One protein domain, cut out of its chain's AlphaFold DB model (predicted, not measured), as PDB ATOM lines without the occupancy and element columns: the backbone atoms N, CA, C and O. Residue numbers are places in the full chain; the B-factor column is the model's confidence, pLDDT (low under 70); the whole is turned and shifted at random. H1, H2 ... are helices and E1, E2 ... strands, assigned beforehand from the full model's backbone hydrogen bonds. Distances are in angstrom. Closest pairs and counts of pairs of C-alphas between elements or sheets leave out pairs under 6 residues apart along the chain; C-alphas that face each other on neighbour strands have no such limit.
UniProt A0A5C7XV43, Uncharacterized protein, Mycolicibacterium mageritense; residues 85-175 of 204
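AT A GLANCE: This is residues 85 to 175 of the 204 residues of an uncharacterized protein of Mycolicibacterium mageritense (UniProt A0A5C7XV43). A strongly twisted, curled sheet of four antiparallel strands forms a long wall, with helix H1 set between its two edges, E2 and E3. Short helix H2 packs on E4, and the long link, residues 127 to 142, joins the two helices. The printed part has 91 residues, in the order E1, E2, H1, H2, E3, E4; the sheet runs E2, E1, E4, E3, and the class is mixed, helices and strands. The whole is compact, with a radius of gyration of the C-alphas of 13.8 A, and elongated, spanning 43 by 27 by 18 A.

IN THESE COORDINATES: In the sheet, E4 is residues 163 to 174, 32.7 A long, ending at C-alpha 174 (98.828, -5.842, 14.389). E1 is residues 85 to 91, 19.1 A, from C-alpha 85 (97.548, -4.881, 9.423). E2 is residues 100 to 109, 23.9 A, and E3 residues 149 to 155, 20.2 A. H1 is residues 116 to 126, 15.4 A; H2 is residues 143 to 147, 6.7 A.

HOW THE PARTS SIT: Inner strands E1 and E4 are antiparallel at 153 degrees, with N 87 and O 172 2.9 A apart, within hydrogen-bond range. E1 and edge strand E2 form a hairpin, with N 88 and O 103 at 2.9 A. E3 and E4 form another, with N 150 and O 169 at 2.9 A. H1 is on the sheet in two layers, a helix on one face of a sheet, at a height of 5.9 A; its closest C-alphas to E2 are Val 118 and Ile 105, 6.6 A. H2 is also on the sheet; the closest C-alphas of H2 and E4 are Leu 146 and Tyr 171, 4.9 A. H1 and H2 are apart. In both helices every O i to N i+4 pair is within hydrogen-bond range.

THE WHOLE: The farthest C-alphas, Asn 159 and Val 175, are 43.7 A apart. The printed part has no cut. The H1 to H2 link is long. Mean pLDDT of the printed part is 76.2; residues 125 and 127 to 144 are under 70.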
ATOM      1  N   VAL A  85      98.834  -4.453   9.942       83.19
ATOM      2  CA  VAL A  85      97.548  -4.881   9.423       83.19
ATOM      3  C   VAL A  85      96.477  -4.400  10.391       83.19
ATOM      4  O   VAL A  85      96.598  -4.598  11.601       83.19
ATOM      5  N   ILE A  86      95.428  -3.773   9.870       85.31
ATOM      6  CA  ILE A  86      94.211  -3.505  10.636       85.31
ATOM      7  C   ILE A  86      93.305  -4.723  10.506       85.31
ATOM      8  O   ILE A  86      92.920  -5.118   9.401       85.31
ATOM      9  N   ILE A  87      92.953  -5.302  11.649       86.94
ATOM     10  CA  ILE A  87      92.026  -6.424  11.764       86.94
ATOM     11  C   ILE A  87      90.745  -5.944  12.437       86.94
ATOM     12  O   ILE A  87      90.801  -5.225  13.435       86.94
ATOM     13  N   ALA A  88      89.597  -6.368  11.916       87.25
ATOM     14  CA  ALA A  88      88.310  -6.248  12.584       87.25
ATOM     15  C   ALA A  88      87.975  -7.573  13.275       87.25
ATOM     16  O   ALA A  88      87.753  -8.584  12.610       87.25
ATOM     17  N   ASP A  89      87.913  -7.565  14.603       89.56
ATOM     18  CA  ASP A  89      87.347  -8.672  15.368       89.56
ATOM     19  C   ASP A  89      85.840  -8.481  15.472       89.56
ATOM     20  O   ASP A  89      85.368  -7.454  15.964       89.56
ATOM     21  N   VAL A  90      85.096  -9.479  15.017       88.44
ATOM     22  CA  VAL A  90      83.640  -9.466  14.955       88.44
ATOM     23  C   VAL A  90      83.091 -10.518  15.906       88.44
ATOM     24  O   VAL A  90      83.455 -11.693  15.844       88.44
ATOM     25  N   GLU A  91      82.182 -10.091  16.772       90.88
ATOM     26  CA  GLU A  91      81.458 -10.946  17.703       90.88
ATOM     27  C   GLU A  91      79.961 -10.870  17.420       90.88
ATOM     28  O   GLU A  91      79.352  -9.797  17.451       90.88
ATOM     29  N   LEU A  92      79.366 -12.028  17.143       86.62
ATOM     30  CA  LEU A  92      77.930 -12.162  16.957       86.62
ATOM     31  C   LEU A  92      77.252 -12.507  18.296       86.62
ATOM     32  O   LEU A  92      77.774 -13.333  19.046       86.62
ATOM     33  N   PRO A  93      76.074 -11.936  18.599       85.56
ATOM     34  CA  PRO A  93      75.281 -12.305  19.765       85.56
ATOM     35  C   PRO A  93      74.893 -13.791  19.764       85.56
ATOM     36  O   PRO A  93      74.840 -14.451  18.724       85.56
ATOM     37  N   SER A  94      74.526 -14.315  20.935       84.44
ATOM     38  CA  SER A  94      74.165 -15.729  21.119       84.44
ATOM     39  C   SER A  94      73.029 -16.206  20.207       84.44
ATOM     40  O   SER A  94      73.053 -17.358  19.779       84.44
ATOM     41  N   ARG A  95      72.084 -15.328  19.833       79.62
ATOM     42  CA  ARG A  95      71.006 -15.658  18.877       79.62
ATOM     43  C   ARG A  95      71.521 -16.048  17.485       79.62
ATOM     44  O   ARG A  95      70.863 -16.795  16.774       79.62
ATOM     45  N   TYR A  96      72.721 -15.588  17.137       75.62
ATOM     46  CA  TYR A  96      73.445 -15.911  15.907       75.62
ATOM     47  C   TYR A  96      74.548 -16.957  16.131       75.62
ATOM     48  O   TYR A  96      75.501 -17.065  15.358       75.62
ATOM     49  N   GLY A  97      74.439 -17.742  17.206       78.00
ATOM     50  CA  GLY A  97      75.379 -18.811  17.532       78.00
ATOM     51  C   GLY A  97      76.667 -18.343  18.210       78.00
ATOM     52  O   GLY A  97      77.593 -19.141  18.316       78.00
ATOM     53  N   GLY A  98      76.754 -17.082  18.657       84.62
ATOM     54  CA  GLY A  98      77.869 -16.602  19.487       84.62
ATOM     55  C   GLY A  98      79.237 -16.625  18.796       84.62
ATOM     56  O   GLY A  98      80.267 -16.698  19.467       84.62
ATOM     57  N   ARG A  99      79.265 -16.657  17.457       88.06
ATOM     58  CA  ARG A  99      80.505 -16.832  16.694       88.06
ATOM     59  C   ARG A  99      81.399 -15.604  16.828       88.06
ATOM     60  O   ARG A  99      80.924 -14.471  16.751       88.06
ATOM     61  N   LYS A 100      82.701 -15.855  16.957       92.00
ATOM     62  CA  LYS A 100      83.754 -14.840  16.917       92.00
ATOM     63  C   LYS A 100      84.670 -15.126  15.739       92.00
ATOM     64  O   LYS A 100      85.057 -16.278  15.541       92.00
ATOM     65  N   TYR A 101      84.983 -14.106  14.956       88.62
ATOM     66  CA  TYR A 101      85.907 -14.219  13.831       88.62
ATOM     67  C   TYR A 101      86.645 -12.902  13.607       88.62
ATOM     68  O   TYR A 101      86.188 -11.848  14.041       88.62
ATOM     69  N   SER A 102      87.779 -12.977  12.922       89.00
ATOM     70  CA  SER A 102      88.630 -11.827  12.627       89.00
ATOM     71  C   SER A 102      88.799 -11.695  11.118       89.00
ATOM     72  O   SER A 102      88.964 -12.698  10.424       89.00
ATOM     73  N   GLU A 103      88.764 -10.467  10.611       86.25
ATOM     74  CA  GLU A 103      88.892 -10.159   9.184       86.25
ATOM     75  C   GLU A 103      89.977  -9.101   8.967       86.25
ATOM     76  O   GLU A 103      90.030  -8.102   9.685       86.25
ATOM     77  N   VAL A 104      90.857  -9.323   7.987       84.62
ATOM     78  CA  VAL A 104      91.884  -8.349   7.593       84.62
ATOM     79  C   VAL A 104      91.237  -7.263   6.741       84.62
ATOM     80  O   VAL A 104      90.661  -7.562   5.699       84.62
ATOM     81  N   ILE A 105      91.353  -6.010   7.178       81.81
ATOM     82  CA  ILE A 105      90.698  -4.862   6.533       81.81
ATOM     83  C   ILE A 105      91.678  -4.075   5.670       81.81
ATOM     84  O   ILE A 105      91.353  -3.688   4.550       81.81
ATOM     85  N   ALA A 106      92.886  -3.855   6.181       79.88
ATOM     86  CA  ALA A 106      93.963  -3.204   5.450       79.88
ATOM     87  C   ALA A 106      95.305  -3.795   5.870       79.88
ATOM     88  O   ALA A 106      95.512  -4.074   7.047       79.88
ATOM     89  N   ALA A 107      96.207  -3.959   4.907       78.62
ATOM     90  CA  ALA A 107      97.578  -4.401   5.126       78.62
ATOM     91  C   ALA A 107      98.555  -3.311   4.676       78.62
ATOM     92  O   ALA A 107      98.256  -2.546   3.761       78.62
ATOM     93  N   GLY A 108      99.723  -3.252   5.315       71.88
ATOM     94  CA  GLY A 108     100.759  -2.267   5.006       71.88
ATOM     95  C   GLY A 108     100.474  -0.861   5.543       71.88
ATOM     96  O   GLY A 108     101.113   0.083   5.096       71.88
ATOM     97  N   CYS A 109      99.536  -0.712   6.481       70.50
ATOM     98  CA  CYS A 109      99.187   0.568   7.100       70.50
ATOM     99  C   CYS A 109      99.983   0.819   8.391       70.50
ATOM    100  O   CYS A 109     100.359  -0.124   9.097       70.50
ATOM    101  N   TYR A 110     100.189   2.090   8.733       75.06
ATOM    102  CA  TYR A 110     100.784   2.508  10.007       75.06
ATOM    103  C   TYR A 110      99.699   2.682  11.077       75.06
ATOM    104  O   TYR A 110      98.556   2.976  10.739       75.06
ATOM    105  N   GLU A 111     100.049   2.591  12.366       72.69
ATOM    106  CA  GLU A 111      99.104   2.835  13.480       72.69
ATOM    107  C   GLU A 111      98.337   4.144  13.342       72.69
ATOM    108  O   GLU A 111      97.146   4.233  13.619       72.69
ATOM    109  N   THR A 112      99.075   5.174  12.933       70.38
ATOM    110  CA  THR A 112      98.646   6.569  12.927       70.38
ATOM    111  C   THR A 112      98.041   6.990  11.595       70.38
ATOM    112  O   THR A 112      97.536   8.103  11.495       70.38
ATOM    113  N   GLN A 113      98.071   6.119  10.580       72.50
ATOM    114  CA  GLN A 113      97.528   6.408   9.258       72.50
ATOM    115  C   GLN A 113      96.455   5.382   8.908       72.50
ATOM    116  O   GLN A 113      96.724   4.336   8.310       72.50
ATOM    117  N   ILE A 114      95.213   5.702   9.267       71.19
ATOM    118  CA  ILE A 114      94.058   4.912   8.853       71.19
ATOM    119  C   ILE A 114      93.606   5.428   7.492       71.19
ATOM    120  O   ILE A 114      93.184   6.573   7.334       71.19
ATOM    121  N   LEU A 115      93.713   4.567   6.482       72.19
ATOM    122  CA  LEU A 115      93.333   4.915   5.118       72.19
ATOM    123  C   LEU A 115      91.827   5.198   5.030       72.19
ATOM    124  O   LEU A 115      91.017   4.502   5.643       72.19
ATOM    125  N   ALA A 116      91.438   6.167   4.197       72.88
ATOM    126  CA  ALA A 116      90.028   6.491   3.954       72.88
ATOM    127  C   ALA A 116      89.214   5.270   3.482       72.88
ATOM    128  O   ALA A 116      88.052   5.112   3.840       72.88
ATOM    129  N   THR A 117      89.851   4.342   2.761       73.69
ATOM    130  CA  THR A 117      89.251   3.073   2.329       73.69
ATOM    131  C   THR A 117      88.817   2.177   3.493       73.69
ATOM    132  O   THR A 117      87.817   1.471   3.370       73.69
ATOM    133  N   VAL A 118      89.516   2.225   4.633       73.56
ATOM    134  CA  VAL A 118      89.134   1.509   5.863       73.56
ATOM    135  C   VAL A 118      87.867   2.126   6.447       73.56
ATOM    136  O   VAL A 118      86.926   1.402   6.764       73.56
ATOM    137  N   VAL A 119      87.809   3.460   6.513       72.19
ATOM    138  CA  VAL A 119      86.633   4.207   6.984       72.19
ATOM    139  C   VAL A 119      85.420   3.901   6.102       72.19
ATOM    140  O   VAL A 119      84.362   3.537   6.611       72.19
ATOM    141  N   GLU A 120      85.580   3.946   4.778       74.94
ATOM    142  CA  GLU A 120      84.520   3.601   3.824       74.94
ATOM    143  C   GLU A 120      84.053   2.149   3.945       74.94
ATOM    144  O   GLU A 120      82.856   1.869   3.821       74.94
ATOM    145  N   TRP A 121      84.978   1.207   4.154       75.00
ATOM    146  CA  TRP A 121      84.635  -0.194   4.386       75.00
ATOM    147  C   TRP A 121      83.775  -0.335   5.646       75.00
ATOM    148  O   TRP A 121      82.717  -0.973   5.601       75.00
ATOM    149  N   THR A 122      84.167   0.327   6.739       72.19
ATOM    150  CA  THR A 122      83.402   0.332   7.990       72.19
ATOM    151  C   THR A 122      82.014   0.931   7.780       72.19
ATOM    152  O   THR A 122      81.016   0.342   8.201       72.19
ATOM    153  N   GLU A 123      81.915   2.056   7.073       71.94
ATOM    154  CA  GLU A 123      80.635   2.695   6.766       71.94
ATOM    155  C   GLU A 123      79.730   1.822   5.899       71.94
ATOM    156  O   GLU A 123      78.545   1.681   6.197       71.94
ATOM    157  N   LYS A 124      80.263   1.199   4.839       75.62
ATOM    158  CA  LYS A 124      79.491   0.296   3.968       75.62
ATOM    159  C   LYS A 124      78.895  -0.861   4.754       75.62
ATOM    160  O   LYS A 124      77.737  -1.206   4.530       75.62
ATOM    161  N   ARG A 125      79.655  -1.423   5.694       69.88
ATOM    162  CA  ARG A 125      79.177  -2.510   6.548       69.88
ATOM    163  C   ARG A 125      78.044  -2.056   7.475       69.88
ATOM    164  O   ARG A 125      77.227  -2.884   7.865       69.88
ATOM    165  N   TRP A 126      78.010  -0.781   7.869       70.25
ATOM    166  CA  TRP A 126      77.147  -0.280   8.952       70.25
ATOM    167  C   TRP A 126      76.046   0.679   8.504       70.25
ATOM    168  O   TRP A 126      75.310   1.197   9.345       70.25
ATOM    169  N   LYS A 127      75.892   0.871   7.191       60.53
ATOM    170  CA  LYS A 127      74.980   1.830   6.551       60.53
ATOM    171  C   LYS A 127      73.492   1.681   6.878       60.53
ATOM    172  O   LYS A 127      72.713   2.485   6.378       60.53
ATOM    173  N   THR A 128      73.084   0.717   7.704       52.62
ATOM    174  CA  THR A 128      71.660   0.425   7.869       52.62
ATOM    175  C   THR A 128      71.063   0.751   9.234       52.62
ATOM    176  O   THR A 128      69.952   1.243   9.193       52.62
ATOM    177  N   ASN A 129      71.703   0.561  10.404       54.59
ATOM    178  CA  ASN A 129      71.092   0.868  11.729       54.59
ATOM    179  C   ASN A 129      72.101   0.865  12.914       54.59
ATOM    180  O   ASN A 129      71.775   0.452  14.027       54.59
ATOM    181  N   ALA A 130      73.354   1.285  12.717       56.06
ATOM    182  CA  ALA A 130      74.311   1.327  13.828       56.06
ATOM    183  C   ALA A 130      73.986   2.471  14.813       56.06
ATOM    184  O   ALA A 130      73.954   3.637  14.418       56.06
ATOM    185  N   ILE A 131      73.782   2.150  16.096       56.91
ATOM    186  CA  ILE A 131      73.729   3.146  17.177       56.91
ATOM    187  C   ILE A 131      75.168   3.351  17.646       56.91
ATOM    188  O   ILE A 131      75.723   2.567  18.410       56.91
ATOM    189  N   LEU A 132      75.794   4.380  17.090       58.16
ATOM    190  CA  LEU A 132      77.196   4.725  17.284       58.16
ATOM    191  C   LEU A 132      77.333   5.877  18.286       58.16
ATOM    192  O   LEU A 132      76.493   6.776  18.250       58.16
ATOM    193  N   PRO A 133      78.408   5.944  19.096       52.62
ATOM    194  CA  PRO A 133      78.772   7.193  19.764       52.62
ATOM    195  C   PRO A 133      79.135   8.281  18.734       52.62
ATOM    196  O   PRO A 133      78.751   9.429  18.918       52.62
ATOM    197  N   ASN A 134      79.773   7.903  17.613       58.09
ATOM    198  CA  ASN A 134      79.948   8.699  16.393       58.09
ATOM    199  C   ASN A 134      80.137   7.766  15.176       58.09
ATOM    200  O   ASN A 134      80.805   6.739  15.303       58.09
ATOM    201  N   PRO A 135      79.580   8.077  13.989       61.94
ATOM    202  CA  PRO A 135      79.940   7.366  12.768       61.94
ATOM    203  C   PRO A 135      81.438   7.498  12.473       61.94
ATOM    204  O   PRO A 135      82.019   8.525  12.820       61.94
ATOM    205  N   PRO A 136      82.056   6.501  11.812       62.44
ATOM    206  CA  PRO A 136      83.478   6.527  11.475       62.44
ATOM    207  C   PRO A 136      83.921   7.821  10.776       62.44
ATOM    208  O   PRO A 136      84.992   8.331  11.066       62.44
ATOM    209  N   SER A 137      83.070   8.413   9.929       61.09
ATOM    210  CA  SER A 137      83.306   9.718   9.288       61.09
ATOM    211  C   SER A 137      83.334  10.926  10.225       61.09
ATOM    212  O   SER A 137      83.834  11.978   9.835       61.09
ATOM    213  N   LYS A 138      82.768  10.826  11.431       65.56
ATOM    214  CA  LYS A 138      82.771  11.895  12.446       65.56
ATOM    215  C   LYS A 138      83.858  11.714  13.503       65.56
ATOM    216  O   LYS A 138      84.019  12.592  14.350       65.56
ATOM    217  N   ILE A 139      84.593  10.606  13.461       66.56
ATOM    218  CA  ILE A 139      85.774  10.406  14.293       66.56
ATOM    219  C   ILE A 139      86.845  11.386  13.808       66.56
ATOM    220  O   ILE A 139      87.325  11.298  12.681       66.56
ATOM    221  N   THR A 140      87.168  12.369  14.649       60.06
ATOM    222  CA  THR A 140      88.140  13.421  14.304       60.06
ATOM    223  C   THR A 140      89.575  12.926  14.491       60.06
ATOM    224  O   THR A 140      90.467  13.334  13.751       60.06
ATOM    225  N   ASP A 141      89.786  12.015  15.443       67.12
ATOM    226  CA  ASP A 141      91.065  11.354  15.683       67.12
ATOM    227  C   ASP A 141      90.983   9.897  15.228       67.12
ATOM    228  O   ASP A 141      90.332   9.069  15.856       67.12
ATOM    229  N   GLN A 142      91.660   9.563  14.133       66.69
ATOM    230  CA  GLN A 142      91.634   8.214  13.571       66.69
ATOM    231  C   GLN A 142      92.091   7.138  14.572       66.69
ATOM    232  O   GLN A 142      91.626   6.003  14.493       66.69
ATOM    233  N   THR A 143      92.911   7.473  15.573       65.56
ATOM    234  CA  THR A 143      93.312   6.517  16.620       65.56
ATOM    235  C   THR A 143      92.133   6.057  17.498       65.56
ATOM    236  O   THR A 143      92.152   4.951  18.052       65.56
ATOM    237  N   GLU A 144      91.046   6.832  17.552       69.31
ATOM    238  CA  GLU A 144      89.784   6.463  18.203       69.31
ATOM    239  C   GLU A 144      89.144   5.235  17.531       69.31
ATOM    240  O   GLU A 144      88.528   4.409  18.207       69.31
ATOM    241  N   LEU A 145      89.356   5.031  16.225       75.38
ATOM    242  CA  LEU A 145      88.828   3.870  15.501       75.38
ATOM    243  C   LEU A 145      89.436   2.547  16.003       75.38
ATOM    244  O   LEU A 145      88.740   1.534  16.037       75.38
ATOM    245  N   LEU A 146      90.699   2.557  16.443       77.25
ATOM    246  CA  LEU A 146      91.400   1.380  16.982       77.25
ATOM    247  C   LEU A 146      91.068   1.101  18.457       77.25
ATOM    248  O   LEU A 146      91.177  -0.034  18.924       77.25
ATOM    249  N   SER A 147      90.677   2.122  19.217       71.75
ATOM    250  CA  SER A 147      90.381   1.987  20.650       71.75
ATOM    251  C   SER A 147      88.895   1.772  20.947       71.75
ATOM    252  O   SER A 147      88.550   1.265  22.020       71.75
ATOM    253  N   THR A 148      88.018   2.077  19.992       75.94
ATOM    254  CA  THR A 148      86.568   2.046  20.190       75.94
ATOM    255  C   THR A 148      85.967   0.674  19.894       75.94
ATOM    256  O   THR A 148      86.248   0.026  18.883       75.94
ATOM    257  N   LYS A 149      85.099   0.223  20.805       81.25
ATOM    258  CA  LYS A 149      84.192  -0.901  20.575       81.25
ATOM    259  C   LYS A 149      82.936  -0.363  19.913       81.25
ATOM    260  O   LYS A 149      82.328   0.579  20.414       81.25
ATOM    261  N   PHE A 150      82.513  -1.016  18.845       79.44
ATOM    262  CA  PHE A 150      81.337  -0.602  18.110       79.44
ATOM    263  C   PHE A 150      80.253  -1.666  18.135       79.44
ATOM    264  O   PHE A 150      80.524  -2.857  17.983       79.44
ATOM    265  N   GLU A 151      79.018  -1.215  18.303       82.12
ATOM    266  CA  GLU A 151      77.842  -2.064  18.416       82.12
ATOM    267  C   GLU A 151      76.881  -1.742  17.273       82.12
ATOM    268  O   GLU A 151      76.408  -0.619  17.106       82.12
ATOM    269  N   TYR A 152      76.627  -2.743  16.439       78.44
ATOM    270  CA  TYR A 152      75.700  -2.642  15.325       78.44
ATOM    271  C   TYR A 152      74.381  -3.287  15.719       78.44
ATOM    272  O   TYR A 152      74.340  -4.455  16.118       78.44
ATOM    273  N   PHE A 153      73.307  -2.526  15.556       79.25
ATOM    274  CA  PHE A 153      71.953  -2.959  15.834       79.25
ATOM    275  C   PHE A 153      71.199  -3.128  14.520       79.25
ATOM    276  O   PHE A 153      71.461  -2.443  13.532       79.25
ATOM    277  N   GLU A 154      70.254  -4.052  14.497       79.31
ATOM    278  CA  GLU A 154      69.333  -4.226  13.383       79.31
ATOM    279  C   GLU A 154      67.899  -4.140  13.889       79.31
ATOM    280  O   GLU A 154      67.630  -4.311  15.079       79.31
ATOM    281  N   LYS A 155      66.971  -3.852  12.982       80.81
ATOM    282  CA  LYS A 155      65.554  -3.795  13.316       80.81
ATOM    283  C   LYS A 155      65.085  -5.181  13.755       80.81
ATOM    284  O   LYS A 155      65.322  -6.150  13.032       80.81
ATOM    285  N   SER A 156      64.423  -5.279  14.906       77.94
ATOM    286  CA  SER A 156      63.896  -6.561  15.369       77.94
ATOM    287  C   SER A 156      62.900  -7.109  14.349       77.94
ATOM    288  O   SER A 156      61.983  -6.412  13.909       77.94
ATOM    289  N   ALA A 157      63.062  -8.383  13.997       75.81
ATOM    290  CA  ALA A 157      62.098  -9.097  13.166       75.81
ATOM    291  C   ALA A 157      60.744  -9.280  13.878       75.81
ATOM    292  O   ALA A 157      59.723  -9.455  13.219       75.81
ATOM    293  N   HIS A 158      60.739  -9.232  15.214       78.06
ATOM    294  CA  HIS A 158      59.565  -9.496  16.047       78.06
ATOM    295  C   HIS A 158      58.833  -8.213  16.442       78.06
ATOM    296  O   HIS A 158      57.607  -8.218  16.531       78.06
ATOM    297  N   ASN A 159      59.566  -7.114  16.643       79.69
ATOM    298  CA  ASN A 159      58.983  -5.804  16.902       79.69
ATOM    299  C   ASN A 159      59.631  -4.724  16.019       79.69
ATOM    300  O   ASN A 159      60.722  -4.252  16.324       79.69
ATOM    301  N   PRO A 160      58.962  -4.253  14.957       72.94
ATOM    302  CA  PRO A 160      59.529  -3.244  14.070       72.94
ATOM    303  C   PRO A 160      59.715  -1.859  14.722       72.94
ATOM    304  O   PRO A 160      60.216  -0.958  14.052       72.94
ATOM    305  N   ALA A 161      59.316  -1.650  15.978       76.94
ATOM    306  CA  ALA A 161      59.673  -0.452  16.741       76.94
ATOM    307  C   ALA A 161      61.017  -0.581  17.487       76.94
ATOM    308  O   ALA A 161      61.579   0.439  17.881       76.94
ATOM    309  N   ASP A 162      61.544  -1.801  17.637       81.00
ATOM    310  CA  ASP A 162      62.736  -2.091  18.432       81.00
ATOM    311  C   ASP A 162      63.957  -2.409  17.564       81.00
ATOM    312  O   ASP A 162      63.871  -2.894  16.429       81.00
ATOM    313  N   TYR A 163      65.123  -2.170  18.158       80.50
ATOM    314  CA  TYR A 163      66.426  -2.507  17.612       80.50
ATOM    315  C   TYR A 163      67.109  -3.521  18.513       80.50
ATOM    316  O   TYR A 163      67.092  -3.391  19.735       80.50
ATOM    317  N   GLU A 164      67.755  -4.516  17.918       83.31
ATOM    318  CA  GLU A 164      68.493  -5.518  18.671       83.31
ATOM    319  C   GLU A 164      69.944  -5.600  18.205       83.31
ATOM    320  O   GLU A 164      70.229  -5.553  17.008       83.31
ATOM    321  N   LEU A 165      70.865  -5.798  19.151       84.44
ATOM    322  CA  LEU A 165      72.292  -5.941  18.860       84.44
ATOM    323  C   LEU A 165      72.514  -7.128  17.925       84.44
ATOM    324  O   LEU A 165      72.121  -8.240  18.264       84.44
ATOM    325  N   ALA A 166      73.151  -6.894  16.785       83.19
ATOM    326  CA  ALA A 166      73.369  -7.881  15.734       83.19
ATOM    327  C   ALA A 166      74.845  -8.263  15.571       83.19
ATOM    328  O   ALA A 166      75.144  -9.418  15.284       83.19
ATOM    329  N   GLN A 167      75.777  -7.336  15.812       85.44
ATOM    330  CA  GLN A 167      77.210  -7.641  15.898       85.44
ATOM    331  C   GLN A 167      77.941  -6.587  16.734       85.44
ATOM    332  O   GLN A 167      77.547  -5.424  16.789       85.44
ATOM    333  N   THR A 168      79.039  -6.998  17.353       86.69
ATOM    334  CA  THR A 168      80.050  -6.119  17.938       86.69
ATOM    335  C   THR A 168      81.306  -6.186  17.086       86.69
ATOM    336  O   THR A 168      81.707  -7.279  16.687       86.69
ATOM    337  N   VAL A 169      81.948  -5.047  16.837       85.69
ATOM    338  CA  VAL A 169      83.216  -4.981  16.107       85.69
ATOM    339  C   VAL A 169      84.246  -4.190  16.904       85.69
ATOM    340  O   VAL A 169      83.938  -3.128  17.451       85.69
ATOM    341  N   ARG A 170      85.479  -4.694  16.949       86.44
ATOM    342  CA  ARG A 170      86.642  -3.979  17.486       86.44
ATOM    343  C   ARG A 170      87.775  -4.021  16.472       86.44
ATOM    344  O   ARG A 170      88.126  -5.098  15.997       86.44
ATOM    345  N   TYR A 171      88.357  -2.866  16.172       85.06
ATOM    346  CA  TYR A 171      89.537  -2.801  15.318       85.06
ATOM    347  C   TYR A 171      90.803  -2.946  16.154       85.06
ATOM    348  O   TYR A 171      90.873  -2.467  17.284       85.06
ATOM    349  N   ARG A 172      91.807  -3.626  15.607       85.62
ATOM    350  CA  ARG A 172      93.144  -3.710  16.194       85.62
ATOM    351  C   ARG A 172      94.190  -3.559  15.112       85.62
ATOM    352  O   ARG A 172      94.055  -4.128  14.031       85.62
ATOM    353  N   TRP A 173      95.250  -2.836  15.440       85.31
ATOM    354  CA  TRP A 173      96.469  -2.845  14.655       85.31
ATOM    355  C   TRP A 173      97.358  -4.001  15.111       85.31
ATOM    356  O   TRP A 173      97.535  -4.229  16.310       85.31
ATOM    357  N   ILE A 174      97.879  -4.759  14.154       84.25
ATOM    358  CA  ILE A 174      98.828  -5.842  14.389       84.25
ATOM    359  C   ILE A 174     100.038  -5.601  13.505       84.25
ATOM    360  O   ILE A 174      99.895  -5.407  12.303       84.25
ATOM    361  N   VAL A 175     101.227  -5.657  14.089       82.56
ATOM    362  CA  VAL A 175     102.493  -5.598  13.358       82.56
ATOM    363  C   VAL A 175     102.902  -7.043  13.024       82.56
ATOM    364  O   VAL A 175     103.211  -7.795  13.949       82.56
TER     365      VAL A 175